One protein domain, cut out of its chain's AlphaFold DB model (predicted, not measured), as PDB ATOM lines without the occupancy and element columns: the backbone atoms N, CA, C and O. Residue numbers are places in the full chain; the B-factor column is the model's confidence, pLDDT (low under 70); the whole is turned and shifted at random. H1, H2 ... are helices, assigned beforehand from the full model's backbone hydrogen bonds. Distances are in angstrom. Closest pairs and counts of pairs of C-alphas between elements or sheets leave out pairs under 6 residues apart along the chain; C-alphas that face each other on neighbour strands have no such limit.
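AT A GLANCE: This is residues 193 to 297 of the 297 residues of the protein "Peptidoglycan-binding protein" of Nakamurella sp. s14-144 (UniProt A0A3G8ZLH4). The model has little regular structure: a few loosely packed helices, with H1 and H4 set steeply to H3, H1 near its first half and H4 near its end, short H2 near its start, and one long unnamed stretch, residues 193 to 229, before them. An unnamed stretch, residues 193 to 229, runs round the outside and folds back near Asn 201. The 105 printed residues hold H1, H2, H3 and H4 in that order, all helix, with 41 residues in named elements; the whole is compact, radius of gyration of the C-alphas 12.8 A, spanning 35 by 30 by 24 A.

IN THESE COORDINATES: H1, residues 230 to 241, 16.7 A, begins at C-alpha (2.976, -55.470, 21.263). H2 is residues 249 to 253; H3, residues 260 to 272, 18.5 A. H4, residues 283 to 293, 15.0 A, ends at C-alpha (14.021, -53.662, 6.139).

HOW THE PARTS SIT: H1 and H3 only just touch, with 3 pairs of C-alphas within 8 A, Thr 236 and Val 262 closest at 6.5 A, at a steep tilt of 64 degrees. H3 and H4 are close but not clearly touching, C-alphas 270 and 285 closest at 6.8 A. In the four helices every O i to N i+4 pair is within hydrogen-bond range.

THE WHOLE: The printed part has no cut. Residues 193 to 214, 249 to 250 and 292 to 297 have pLDDT under 70.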
ATOM      1  N   SER A 193       3.540 -61.468  14.730       32.12
ATOM      2  CA  SER A 193       4.516 -60.807  15.613       32.12
ATOM      3  C   SER A 193       5.761 -60.428  14.821       32.12
ATOM      4  O   SER A 193       6.170 -61.124  13.887       32.12
ATOM      5  N   LEU A 194       6.322 -59.287  15.190       33.44
ATOM      6  CA  LEU A 194       7.441 -58.590  14.583       33.44
ATOM      7  C   LEU A 194       8.676 -58.871  15.462       33.44
ATOM      8  O   LEU A 194       9.100 -58.048  16.269       33.44
ATOM      9  N   VAL A 195       9.210 -60.095  15.369       35.69
ATOM     10  CA  VAL A 195      10.153 -60.650  16.359       35.69
ATOM     11  C   VAL A 195      11.429 -59.807  16.518       35.69
ATOM     12  O   VAL A 195      12.364 -59.899  15.724       35.69
ATOM     13  N   ALA A 196      11.506 -59.053  17.618       30.84
ATOM     14  CA  ALA A 196      12.719 -58.368  18.055       30.84
ATOM     15  C   ALA A 196      13.683 -59.353  18.751       30.84
ATOM     16  O   ALA A 196      13.463 -59.778  19.887       30.84
ATOM     17  N   GLY A 197      14.757 -59.731  18.057       28.69
ATOM     18  CA  GLY A 197      15.806 -60.627  18.548       28.69
ATOM     19  C   GLY A 197      17.078 -59.904  19.018       28.69
ATOM     20  O   GLY A 197      17.677 -59.144  18.272       28.69
ATOM     21  N   ALA A 198      17.526 -60.249  20.230       28.39
ATOM     22  CA  ALA A 198      18.867 -60.018  20.794       28.39
ATOM     23  C   ALA A 198      19.303 -58.580  21.180       28.39
ATOM     24  O   ALA A 198      19.962 -57.862  20.436       28.39
ATOM     25  N   LEU A 199      19.173 -58.274  22.479       28.27
ATOM     26  CA  LEU A 199      19.895 -57.200  23.193       28.27
ATOM     27  C   LEU A 199      21.412 -57.478  23.395       28.27
ATOM     28  O   LEU A 199      21.995 -57.016  24.373       28.27
ATOM     29  N   GLN A 200      22.061 -58.273  22.532       30.86
ATOM     30  CA  GLN A 200      23.472 -58.679  22.719       30.86
ATOM     31  C   GLN A 200      24.357 -58.637  21.461       30.86
ATOM     32  O   GLN A 200      25.574 -58.686  21.604       30.86
ATOM     33  N   ASN A 201      23.802 -58.478  20.254       30.06
ATOM     34  CA  ASN A 201      24.575 -58.180  19.043       30.06
ATOM     35  C   ASN A 201      23.764 -57.224  18.148       30.06
ATOM     36  O   ASN A 201      22.673 -57.604  17.733       30.06
ATOM     37  N   PRO A 202      24.260 -56.017  17.810       31.28
ATOM     38  CA  PRO A 202      23.526 -55.032  17.002       31.28
ATOM     39  C   PRO A 202      23.555 -55.347  15.488       31.28
ATOM     40  O   PRO A 202      23.722 -54.455  14.660       31.28
ATOM     41  N   GLY A 203      23.432 -56.626  15.122       29.11
ATOM     42  CA  GLY A 203      23.427 -57.113  13.742       29.11
ATOM     43  C   GLY A 203      22.005 -57.297  13.213       29.11
ATOM     44  O   GLY A 203      21.407 -58.340  13.432       29.11
ATOM     45  N   GLU A 204      21.496 -56.266  12.539       36.44
ATOM     46  CA  GLU A 204      20.354 -56.275  11.605       36.44
ATOM     47  C   GLU A 204      19.148 -57.183  11.923       36.44
ATOM     48  O   GLU A 204      18.967 -58.265  11.370       36.44
ATOM     49  N   LEU A 205      18.206 -56.638  12.701       35.56
ATOM     50  CA  LEU A 205      16.827 -57.127  12.712       35.56
ATOM     51  C   LEU A 205      16.080 -56.705  11.437       35.56
ATOM     52  O   LEU A 205      15.675 -55.547  11.285       35.56
ATOM     53  N   GLY A 206      15.885 -57.667  10.533       36.16
ATOM     54  CA  GLY A 206      15.012 -57.554   9.366       36.16
ATOM     55  C   GLY A 206      13.563 -57.912   9.706       36.16
ATOM     56  O   GLY A 206      13.274 -59.019  10.153       36.16
ATOM     57  N   ILE A 207      12.635 -56.984   9.466       43.69
ATOM     58  CA  ILE A 207      11.195 -57.240   9.584       43.69
ATOM     59  C   ILE A 207      10.683 -57.780   8.245       43.69
ATOM     60  O   ILE A 207      10.362 -57.010   7.340       43.69
ATOM     61  N   CYS A 208      10.569 -59.102   8.134       42.31
ATOM     62  CA  CYS A 208      10.062 -59.778   6.940       42.31
ATOM     63  C   CYS A 208       8.727 -60.474   7.243       42.31
ATOM     64  O   CYS A 208       8.697 -61.554   7.832       42.31
ATOM     65  N   LEU A 209       7.606 -59.871   6.830       41.72
ATOM     66  CA  LEU A 209       6.291 -60.515   6.907       41.72
ATOM     67  C   LEU A 209       6.121 -61.510   5.749       41.72
ATOM     68  O   LEU A 209       6.061 -61.106   4.589       41.72
ATOM     69  N   LEU A 210       6.006 -62.801   6.073       38.81
ATOM     70  CA  LEU A 210       5.778 -63.877   5.093       38.81
ATOM     71  C   LEU A 210       4.359 -63.868   4.494       38.81
ATOM     72  O   LEU A 210       4.149 -64.410   3.412       38.81
ATOM     73  N   GLU A 211       3.401 -63.218   5.158       43.34
ATOM     74  CA  GLU A 211       2.039 -63.009   4.659       43.34
ATOM     75  C   GLU A 211       1.594 -61.555   4.900       43.34
ATOM     76  O   GLU A 211       1.816 -61.021   5.993       43.34
ATOM     77  N   PRO A 212       0.939 -60.892   3.925       43.78
ATOM     78  CA  PRO A 212       0.529 -59.498   4.043       43.78
ATOM     79  C   PRO A 212      -0.716 -59.358   4.928       43.78
ATOM     80  O   PRO A 212      -1.843 -59.249   4.441       43.78
ATOM     81  N   ARG A 213      -0.516 -59.321   6.248       56.69
ATOM     82  CA  ARG A 213      -1.548 -58.838   7.171       56.69
ATOM     83  C   ARG A 213      -1.524 -57.310   7.266       56.69
ATOM     84  O   ARG A 213      -0.444 -56.720   7.265       56.69
ATOM     85  N   PRO A 214      -2.697 -56.654   7.352       68.00
ATOM     86  CA  PRO A 214      -2.758 -55.223   7.598       68.00
ATOM     87  C   PRO A 214      -2.232 -54.949   9.010       68.00
ATOM     88  O   PRO A 214      -2.896 -55.272   9.994       68.00
ATOM     89  N   LEU A 215      -1.032 -54.372   9.104       83.31
ATOM     90  CA  LEU A 215      -0.489 -53.899  10.374       83.31
ATOM     91  C   LEU A 215      -1.415 -52.818  10.962       83.31
ATOM     92  O   LEU A 215      -1.959 -52.004  10.200       83.31
ATOM     93  N   PRO A 216      -1.621 -52.795  12.290       89.62
ATOM     94  CA  PRO A 216      -2.503 -51.824  12.915       89.62
ATOM     95  C   PRO A 216      -1.970 -50.408  12.718       89.62
ATOM     96  O   PRO A 216      -0.765 -50.167  12.637       89.62
ATOM     97  N   LYS A 217      -2.888 -49.444  12.669       93.88
ATOM     98  CA  LYS A 217      -2.522 -48.032  12.679       93.88
ATOM     99  C   LYS A 217      -2.107 -47.646  14.098       93.88
ATOM    100  O   LYS A 217      -2.926 -47.765  15.008       93.88
ATOM    101  N   LEU A 218      -0.873 -47.184  14.283       95.62
ATOM    102  CA  LEU A 218      -0.380 -46.716  15.584       95.62
ATOM    103  C   LEU A 218      -0.450 -45.190  15.661       95.62
ATOM    104  O   LEU A 218      -0.100 -44.505  14.700       95.62
ATOM    105  N   ALA A 219      -0.918 -44.663  16.790       96.25
ATOM    106  CA  ALA A 219      -0.976 -43.231  17.077       96.25
ATOM    107  C   ALA A 219      -1.132 -43.013  18.587       96.25
ATOM    108  O   ALA A 219      -1.786 -43.808  19.259       96.25
ATOM    109  N   ARG A 220      -0.585 -41.917  19.131       95.06
ATOM    110  CA  ARG A 220      -0.786 -41.575  20.551       95.06
ATOM    111  C   ARG A 220      -2.239 -41.185  20.863       95.06
ATOM    112  O   ARG A 220      -2.690 -41.355  21.993       95.06
ATOM    113  N   ASP A 221      -2.968 -40.669  19.874       94.38
ATOM    114  CA  ASP A 221      -4.407 -40.412  19.975       94.38
ATOM    115  C   ASP A 221      -5.204 -41.721  19.763       94.38
ATOM    116  O   ASP A 221      -5.201 -42.263  18.650       94.38
ATOM    117  N   PRO A 222      -5.929 -42.220  20.786       90.94
ATOM    118  CA  PRO A 222      -6.679 -43.473  20.703       90.94
ATOM    119  C   PRO A 222      -7.896 -43.412  19.763       90.94
ATOM    120  O   PRO A 222      -8.476 -44.450  19.455       90.94
ATOM    121  N   SER A 223      -8.303 -42.225  19.294       94.31
ATOM    122  CA  SER A 223      -9.318 -42.083  18.240       94.31
ATOM    123  C   SER A 223      -8.753 -42.296  16.829       94.31
ATOM    124  O   SER A 223      -9.511 -42.532  15.888       94.31
ATOM    125  N   ILE A 224      -7.423 -42.240  16.679       93.25
ATOM    126  CA  ILE A 224      -6.705 -42.354  15.404       93.25
ATOM    127  C   ILE A 224      -6.080 -43.744  15.225       93.25
ATOM    128  O   ILE A 224      -6.025 -44.229  14.089       93.25
ATOM    129  N   GLY A 225      -5.596 -44.370  16.301       92.50
ATOM    130  CA  GLY A 225      -4.882 -45.648  16.261       92.50
ATOM    131  C   GLY A 225      -4.556 -46.211  17.647       92.50
ATOM    132  O   GLY A 225      -4.983 -45.679  18.667       92.50
ATOM    133  N   LEU A 226      -3.793 -47.305  17.688       90.88
ATOM    134  CA  LEU A 226      -3.327 -47.905  18.939       90.88
ATOM    135  C   LEU A 226      -2.141 -47.109  19.506       90.88
ATOM    136  O   LEU A 226      -1.097 -46.997  18.864       90.88
ATOM    137  N   GLY A 227      -2.301 -46.595  20.728       92.62
ATOM    138  CA  GLY A 227      -1.241 -45.922  21.495       92.62
ATOM    139  C   GLY A 227      -0.469 -46.848  22.443       92.62
ATOM    140  O   GLY A 227       0.373 -46.387  23.215       92.62
ATOM    141  N   SER A 228      -0.775 -48.146  22.431       91.94
ATOM    142  CA  SER A 228      -0.116 -49.171  23.243       91.94
ATOM    143  C   SER A 228      -0.385 -50.562  22.687       91.94
ATOM    144  O   SER A 228      -1.489 -50.803  22.198       91.94
ATOM    145  N   GLY A 229       0.565 -51.478  22.841       86.50
ATOM    146  CA  GLY A 229       0.440 -52.859  22.379       86.50
ATOM    147  C   GLY A 229       1.795 -53.495  22.100       86.50
ATOM    148  O   GLY A 229       2.839 -52.860  22.285       86.50
ATOM    149  N   ASP A 230       1.765 -54.737  21.630       81.06
ATOM    150  CA  ASP A 230       2.976 -55.470  21.263       81.06
ATOM    151  C   ASP A 230       3.615 -54.849  20.006       81.06
ATOM    152  O   ASP A 230       4.827 -54.673  19.957       81.06
ATOM    153  N   GLU A 231       2.821 -54.340  19.061       82.31
ATOM    154  CA  GLU A 231       3.322 -53.664  17.857       82.31
ATOM    155  C   GLU A 231       4.022 -52.331  18.179       82.31
ATOM    156  O   GLU A 231       4.952 -51.919  17.484       82.31
ATOM    157  N   VAL A 232       3.601 -51.659  19.259       89.12
ATOM    158  CA  VAL A 232       4.271 -50.455  19.775       89.12
ATOM    159  C   VAL A 232       5.592 -50.825  20.451       89.12
ATOM    160  O   VAL A 232       6.582 -50.116  20.270       89.12
ATOM    161  N   PHE A 233       5.636 -51.947  21.176       85.75
ATOM    162  CA  PHE A 233       6.870 -52.485  21.755       85.75
ATOM    163  C   PHE A 233       7.891 -52.859  20.677       85.75
ATOM    164  O   PHE A 233       9.043 -52.426  20.733       85.75
ATOM    165  N   GLU A 234       7.460 -53.622  19.676       81.50
ATOM    166  CA  GLU A 234       8.308 -54.101  18.588       81.50
ATOM    167  C   GLU A 234       8.846 -52.927  17.743       81.50
ATOM    168  O   GLU A 234      10.044 -52.876  17.445       81.50
ATOM    169  N   LEU A 235       8.014 -51.916  17.452       86.69
ATOM    170  CA  LEU A 235       8.458 -50.681  16.797       86.69
ATOM    171  C   LEU A 235       9.432 -49.867  17.666       86.69
ATOM    172  O   LEU A 235      10.438 -49.383  17.153       86.69
ATOM    173  N   THR A 236       9.168 -49.720  18.967       88.88
ATOM    174  CA  THR A 236      10.044 -48.973  19.891       88.88
ATOM    175  C   THR A 236      11.423 -49.624  19.991       88.88
ATOM    176  O   THR A 236      12.442 -48.937  19.918       88.88
ATOM    177  N   ALA A 237      11.472 -50.958  20.068       84.38
ATOM    178  CA  ALA A 237      12.718 -51.717  20.013       84.38
ATOM    179  C   ALA A 237      13.459 -51.503  18.680       84.38
ATOM    180  O   ALA A 237      14.664 -51.255  18.681       84.38
ATOM    181  N   TRP A 238      12.752 -51.527  17.546       86.25
ATOM    182  CA  TRP A 238      13.358 -51.271  16.236       86.25
ATOM    183  C   TRP A 238      13.925 -49.844  16.122       86.25
ATOM    184  O   TRP A 238      15.080 -49.678  15.728       86.25
ATOM    185  N   LEU A 239      13.171 -48.823  16.544       88.56
ATOM    186  CA  LEU A 239      13.605 -47.419  16.563       88.56
ATOM    187  C   LEU A 239      14.884 -47.218  17.393       88.56
ATOM    188  O   LEU A 239      15.801 -46.535  16.934       88.56
ATOM    189  N   LEU A 240      14.978 -47.860  18.565       84.50
ATOM    190  CA  LEU A 240      16.194 -47.899  19.388       84.50
ATOM    191  C   LEU A 240      17.383 -48.494  18.612       84.50
ATOM    192  O   LEU A 240      18.446 -47.879  18.555       84.50
ATOM    193  N   THR A 241      17.211 -49.645  17.943       81.12
ATOM    194  CA  THR A 241      18.304 -50.263  17.155       81.12
ATOM    195  C   THR A 241      18.742 -49.447  15.940       81.12
ATOM    196  O   THR A 241      19.876 -49.589  15.485       81.12
ATOM    197  N   LYS A 242      17.865 -48.592  15.404       83.88
ATOM    198  CA  LYS A 242      18.166 -47.697  14.279       83.88
ATOM    199  C   LYS A 242      18.683 -46.320  14.715       83.88
ATOM    200  O   LYS A 242      19.055 -45.532  13.853       83.88
ATOM    201  N   GLY A 243      18.746 -46.039  16.019       89.00
ATOM    202  CA  GLY A 243      19.226 -44.763  16.558       89.00
ATOM    203  C   GLY A 243      18.217 -43.610  16.484       89.00
ATOM    204  O   GLY A 243      18.609 -42.463  16.662       89.00
ATOM    205  N   TYR A 244      16.931 -43.897  16.250       91.88
ATOM    206  CA  TYR A 244      15.851 -42.898  16.314       91.88
ATOM    207  C   TYR A 244      15.377 -42.611  17.744       91.88
ATOM    208  O   TYR A 244      14.616 -41.671  17.961       91.88
ATOM    209  N   LEU A 245      15.801 -43.426  18.713       90.19
ATOM    210  CA  LEU A 245      15.527 -43.251  20.134       90.19
ATOM    211  C   LEU A 245      16.802 -43.456  20.946       90.19
ATOM    212  O   LEU A 245      17.594 -44.354  20.659       90.19
ATOM    213  N   ASP A 246      16.948 -42.672  22.010       85.94
ATOM    214  CA  ASP A 246      17.974 -42.894  23.021       85.94
ATOM    215  C   ASP A 246      17.565 -44.019  23.984       85.94
ATOM    216  O   ASP A 246      16.414 -44.099  24.436       85.94
ATOM    217  N   TYR A 247      18.543 -44.840  24.379       80.12
ATOM    218  CA  TYR A 247      18.427 -45.810  25.475       80.12
ATOM    219  C   TYR A 247      18.367 -45.088  26.835       80.12
ATOM    220  O   TYR A 247      19.315 -45.096  27.621       80.12
ATOM    221  N   SER A 248      17.236 -44.437  27.104       81.00
ATOM    222  CA  SER A 248      16.952 -43.730  28.352       81.00
ATOM    223  C   SER A 248      16.011 -44.531  29.255       81.00
ATOM    224  O   SER A 248      15.223 -45.354  28.788       81.00
ATOM    225  N   ALA A 249      16.032 -44.245  30.561       62.91
ATOM    226  CA  ALA A 249      15.075 -44.835  31.496       62.91
ATOM    227  C   ALA A 249      13.613 -44.498  31.137       62.91
ATOM    228  O   ALA A 249      12.745 -45.341  31.322       62.91
ATOM    229  N   ALA A 250      13.343 -43.316  30.570       64.38
ATOM    230  CA  ALA A 250      11.998 -42.933  30.130       64.38
ATOM    231  C   ALA A 250      11.509 -43.785  28.944       64.38
ATOM    232  O   ALA A 250      10.353 -44.200  28.922       64.38
ATOM    233  N   THR A 251      12.404 -44.110  28.002       71.56
ATOM    234  CA  THR A 251      12.108 -44.983  26.855       71.56
ATOM    235  C   THR A 251      11.852 -46.432  27.291       71.56
ATOM    236  O   THR A 251      11.003 -47.118  26.725       71.56
ATOM    237  N   LEU A 252      12.592 -46.911  28.298       74.94
ATOM    238  CA  LEU A 252      12.585 -48.315  28.733       74.94
ATOM    239  C   LEU A 252      11.598 -48.640  29.867       74.94
ATOM    240  O   LEU A 252      11.325 -49.816  30.089       74.94
ATOM    241  N   ASP A 253      11.051 -47.644  30.570       79.50
ATOM    242  CA  ASP A 253      10.016 -47.846  31.600       79.50
ATOM    243  C   ASP A 253       8.672 -48.281  30.987       79.50
ATOM    244  O   ASP A 253       7.925 -49.064  31.574       79.50
ATOM    245  N   ARG A 254       8.362 -47.799  29.773       82.69
ATOM    246  CA  ARG A 254       7.076 -48.037  29.093       82.69
ATOM    247  C   ARG A 254       7.222 -48.345  27.593       82.69
ATOM    248  O   ARG A 254       6.563 -47.698  26.780       82.69
ATOM    249  N   PRO A 255       8.025 -49.350  27.201       76.62
ATOM    250  CA  PRO A 255       8.373 -49.594  25.800       76.62
ATOM    251  C   PRO A 255       7.173 -50.027  24.943       76.62
ATOM    252  O   PRO A 255       7.189 -49.858  23.734       76.62
ATOM    253  N   ASN A 256       6.111 -50.558  25.557       86.69
ATOM    254  CA  ASN A 256       4.857 -50.934  24.898       86.69
ATOM    255  C   ASN A 256       3.819 -49.792  24.821       86.69
ATOM    256  O   ASN A 256       2.647 -50.053  24.543       86.69
ATOM    257  N   PHE A 257       4.219 -48.544  25.085       92.31
ATOM    258  CA  PHE A 257       3.379 -47.352  24.965       92.31
ATOM    259  C   PHE A 257       4.004 -46.330  24.019       92.31
ATOM    260  O   PHE A 257       5.212 -46.120  24.000       92.31
ATOM    261  N   LEU A 258       3.147 -45.644  23.270       92.25
ATOM    262  CA  LEU A 258       3.535 -44.627  22.304       92.25
ATOM    263  C   LEU A 258       3.733 -43.296  23.052       92.25
ATOM    264  O   LEU A 258       2.876 -42.410  23.057       92.25
ATOM    265  N   THR A 259       4.833 -43.216  23.805       92.75
ATOM    266  CA  THR A 259       5.194 -42.033  24.600       92.75
ATOM    267  C   THR A 259       5.555 -40.846  23.689       92.75
ATOM    268  O   THR A 259       5.793 -41.044  22.495       92.75
ATOM    269  N   PRO A 260       5.608 -39.599  24.201       93.75
ATOM    270  CA  PRO A 260       6.063 -38.448  23.414       93.75
ATOM    271  C   PRO A 260       7.459 -38.633  22.798       93.75
ATOM    272  O   PRO A 260       7.719 -38.135  21.707       93.75
ATOM    273  N   GLU A 261       8.343 -39.372  23.469       92.81
ATOM    274  CA  GLU A 261       9.683 -39.707  22.986       92.81
ATOM    275  C   GLU A 261       9.612 -40.688  21.806       92.81
ATOM    276  O   GLU A 261      10.225 -40.440  20.769       92.81
ATOM    277  N   VAL A 262       8.806 -41.753  21.922       93.56
ATOM    278  CA  VAL A 262       8.563 -42.722  20.833       93.56
ATOM    279  C   VAL A 262       7.928 -42.037  19.617       93.56
ATOM    280  O   VAL A 262       8.370 -42.249  18.490       93.56
ATOM    281  N   GLU A 263       6.942 -41.164  19.837       95.50
ATOM    282  CA  GLU A 263       6.292 -40.355  18.796       95.50
ATOM    283  C   GLU A 263       7.296 -39.429  18.080       95.50
ATOM    284  O   GLU A 263       7.302 -39.366  16.853       95.50
ATOM    285  N   ALA A 264       8.208 -38.777  18.812       95.62
ATOM    286  CA  ALA A 264       9.271 -37.958  18.221       95.62
ATOM    287  C   ALA A 264      10.273 -38.785  17.387       95.62
ATOM    288  O   ALA A 264      10.701 -38.342  16.314       95.62
ATOM    289  N   GLY A 265      10.604 -40.004  17.827       95.25
ATOM    290  CA  GLY A 265      11.397 -40.956  17.041       95.25
ATOM    291  C   GLY A 265      10.694 -41.373  15.742       95.25
ATOM    292  O   GLY A 265      11.324 -41.413  14.688       95.25
ATOM    293  N   ILE A 266       9.375 -41.597  15.786       96.25
ATOM    294  CA  ILE A 266       8.548 -41.908  14.605       96.25
ATOM    295  C   ILE A 266       8.506 -40.730  13.625       96.25
ATOM    296  O   ILE A 266       8.711 -40.941  12.434       96.25
ATOM    297  N   ILE A 267       8.307 -39.498  14.105       98.06
ATOM    298  CA  ILE A 267       8.328 -38.282  13.270       98.06
ATOM    299  C   ILE A 267       9.681 -38.142  12.551       98.06
ATOM    300  O   ILE A 267       9.725 -37.837  11.358       98.06
ATOM    301  N   THR A 268      10.784 -38.412  13.255       97.56
ATOM    302  CA  THR A 268      12.142 -38.369  12.687       97.56
ATOM    303  C   THR A 268      12.329 -39.446  11.613       97.56
ATOM    304  O   THR A 268      12.727 -39.136  10.492       97.56
ATOM    305  N   LEU A 269      11.940 -40.691  11.907       95.31
ATOM    306  CA  LEU A 269      11.926 -41.799  10.949       95.31
ATOM    307  C   LEU A 269      11.093 -41.480   9.697       95.31
ATOM    308  O   LEU A 269      11.511 -41.775   8.581       95.31
ATOM    309  N   GLN A 270       9.901 -40.906   9.861       97.44
ATOM    310  CA  GLN A 270       9.015 -40.562   8.748       97.44
ATOM    311  C   GLN A 270       9.645 -39.525   7.812       97.44
ATOM    312  O   GLN A 270       9.564 -39.682   6.592       97.44
ATOM    313  N   ALA A 271      10.310 -38.512   8.376       98.00
ATOM    314  CA  ALA A 271      11.048 -37.517   7.606       98.00
ATOM    315  C   ALA A 271      12.200 -38.151   6.802       98.00
ATOM    316  O   ALA A 271      12.319 -37.884   5.605       98.00
ATOM    317  N   ASP A 272      12.982 -39.044   7.418       96.69
ATOM    318  CA  ASP A 272      14.086 -39.764   6.760       96.69
ATOM    319  C   ASP A 272      13.598 -40.733   5.666       96.69
ATOM    320  O   ASP A 272      14.232 -40.875   4.618       96.69
ATOM    321  N   LEU A 273      12.435 -41.362   5.865       94.12
ATOM    322  CA  LEU A 273      11.766 -42.207   4.867       94.12
ATOM    323  C   LEU A 273      11.080 -41.404   3.742       94.12
ATOM    324  O   LEU A 273      10.591 -42.005   2.782       94.12
ATOM    325  N   GLY A 274      11.024 -40.072   3.840       96.44
ATOM    326  CA  GLY A 274      10.374 -39.205   2.853       96.44
ATOM    327  C   GLY A 274       8.846 -39.333   2.812       96.44
ATOM    328  O   GLY A 274       8.243 -39.082   1.767       96.44
ATOM    329  N   VAL A 275       8.221 -39.740   3.921       96.56
ATOM    330  CA  VAL A 275       6.760 -39.796   4.090       96.56
ATOM    331  C   VAL A 275       6.273 -38.634   4.968       96.56
ATOM    332  O   VAL A 275       7.066 -37.828   5.452       96.56
ATOM    333  N   GLU A 276       4.958 -38.495   5.147       97.88
ATOM    334  CA  GLU A 276       4.399 -37.464   6.029       97.88
ATOM    335  C   GLU A 276       4.825 -37.720   7.486       97.88
ATOM    336  O   GLU A 276       4.652 -38.824   7.997       97.88
ATOM    337  N   ALA A 277       5.424 -36.713   8.127       98.12
ATOM    338  CA  ALA A 277       6.010 -36.799   9.465       98.12
ATOM    339  C   ALA A 277       5.005 -36.364  10.547       98.12
ATOM    340  O   ALA A 277       5.178 -35.345  11.217       98.12
ATOM    341  N   ASP A 278       3.914 -37.120  10.654       97.75
ATOM    342  CA  ASP A 278       2.746 -36.843  11.502       97.75
ATOM    343  C   ASP A 278       2.734 -37.603  12.845       97.75
ATOM    344  O   ASP A 278       1.842 -37.383  13.667       97.75
ATOM    345  N   GLY A 279       3.704 -38.492  13.087       96.75
ATOM    346  CA  GLY A 279       3.760 -39.370  14.262       96.75
ATOM    347  C   GLY A 279       2.826 -40.584  14.183       96.75
ATOM    348  O   GLY A 279       2.695 -41.324  15.161       96.75
ATOM    349  N   ILE A 280       2.167 -40.808  13.041       97.56
ATOM    350  CA  ILE A 280       1.150 -41.843  12.846       97.56
ATOM    351  C   ILE A 280       1.705 -42.966  11.964       97.56
ATOM    352  O   ILE A 280       1.974 -42.822  10.767       97.56
ATOM    353  N   VAL A 281       1.791 -44.167  12.529       95.88
ATOM    354  CA  VAL A 281       2.276 -45.345  11.803       95.88
ATOM    355  C   VAL A 281       1.101 -46.012  11.095       95.88
ATOM    356  O   VAL A 281       0.479 -46.947  11.595       95.88
ATOM    357  N   GLY A 282       0.736 -45.450   9.941       93.31
ATOM    358  CA  GLY A 282      -0.264 -46.003   9.027       93.31
ATOM    359  C   GLY A 282       0.342 -46.894   7.929       93.31
ATOM    360  O   GLY A 282       1.557 -47.080   7.878       93.31
ATOM    361  N   PRO A 283      -0.482 -47.408   6.993       90.50
ATOM    362  CA  PRO A 283      -0.028 -48.299   5.918       90.50
ATOM    363  C   PRO A 283       1.117 -47.746   5.057       90.50
ATOM    364  O   PRO A 283       1.961 -48.517   4.604       90.50
ATOM    365  N   VAL A 284       1.178 -46.425   4.852       92.31
ATOM    366  CA  VAL A 284       2.270 -45.761   4.118       92.31
ATOM    367  C   VAL A 284       3.584 -45.860   4.899       92.31
ATOM    368  O   VAL A 284       4.563 -46.386   4.369       92.31
ATOM    369  N   THR A 285       3.584 -45.448   6.171       94.19
ATOM    370  CA  THR A 285       4.738 -45.548   7.078       94.19
ATOM    371  C   THR A 285       5.213 -46.997   7.207       94.19
ATOM    372  O   THR A 285       6.395 -47.277   7.016       94.19
ATOM    373  N   TRP A 286       4.292 -47.944   7.412       90.50
ATOM    374  CA  TRP A 286       4.611 -49.374   7.456       90.50
ATOM    375  C   TRP A 286       5.238 -49.891   6.160       90.50
ATOM    376  O   TRP A 286       6.235 -50.606   6.208       90.50
ATOM    377  N   THR A 287       4.710 -49.504   4.996       86.06
ATOM    378  CA  THR A 287       5.273 -49.909   3.696       86.06
ATOM    379  C   THR A 287       6.700 -49.385   3.512       86.06
ATOM    380  O   THR A 287       7.538 -50.091   2.955       86.06
ATOM    381  N   ALA A 288       7.009 -48.185   4.009       86.12
ATOM    382  CA  ALA A 288       8.355 -47.619   3.954       86.12
ATOM    383  C   ALA A 288       9.333 -48.299   4.943       86.12
ATOM    384  O   ALA A 288      10.472 -48.595   4.571       86.12
ATOM    385  N   ILE A 289       8.885 -48.640   6.158       84.62
ATOM    386  CA  ILE A 289       9.669 -49.423   7.135       84.62
ATOM    387  C   ILE A 289       9.979 -50.824   6.584       84.62
ATOM    388  O   ILE A 289      11.136 -51.231   6.530       84.62
ATOM    389  N   LEU A 290       8.967 -51.551   6.104       81.50
ATOM    390  CA  LEU A 290       9.148 -52.888   5.525       81.50
ATOM    391  C   LEU A 290       9.975 -52.836   4.231       81.50
ATOM    392  O   LEU A 290      10.848 -53.670   4.006       81.50
ATOM    393  N   GLY A 291       9.757 -51.818   3.395       72.81
ATOM    394  CA  GLY A 291      10.497 -51.612   2.150       72.81
ATOM    395  C   GLY A 291      11.978 -51.276   2.345       72.81
ATOM    396  O   GLY A 291      12.766 -51.532   1.435       72.81
ATOM    397  N   THR A 292      12.370 -50.739   3.504       64.19
ATOM    398  CA  THR A 292      13.782 -50.550   3.877       64.19
ATOM    399  C   THR A 292      14.354 -51.785   4.569       64.19
ATOM    400  O   THR A 292      15.448 -52.212   4.208       64.19
ATOM    401  N   ALA A 293      13.605 -52.425   5.474       58.44
ATOM    402  CA  ALA A 293      14.021 -53.662   6.139       58.44
ATOM    403  C   ALA A 293      14.290 -54.817   5.153       58.44
ATOM    404  O   ALA A 293      15.309 -55.491   5.265       58.44
ATOM    405  N   CYS A 294      13.433 -55.004   4.144       53.84
ATOM    406  CA  CYS A 294      13.564 -56.075   3.147       53.84
ATOM    407  C   CYS A 294      14.555 -55.777   2.002       53.84
ATOM    408  O   CYS A 294      14.702 -56.604   1.107       53.84
ATOM    409  N   ARG A 295      15.193 -54.596   1.973       44.44
ATOM    410  CA  ARG A 295      16.179 -54.202   0.939       44.44
ATOM    411  C   ARG A 295      17.619 -54.118   1.452       44.44
ATOM    412  O   ARG A 295      18.498 -53.728   0.690       44.44
ATOM    413  N   ALA A 296      17.848 -54.442   2.723       38.97
ATOM    414  CA  ALA A 296      19.166 -54.401   3.354       38.97
ATOM    415  C   ALA A 296      19.982 -55.706   3.195       38.97
ATOM    416  O   ALA A 296      21.068 -55.794   3.756       38.97
ATOM    417  N   GLY A 297      19.475 -56.695   2.442       35.06
ATOM    418  CA  GLY A 297      20.169 -57.948   2.099       35.06
ATOM    419  C   GLY A 297      20.569 -58.014   0.631       35.06
ATOM    420  O   GLY A 297      19.717 -57.640  -0.208       35.06
TER     421      GLY A 297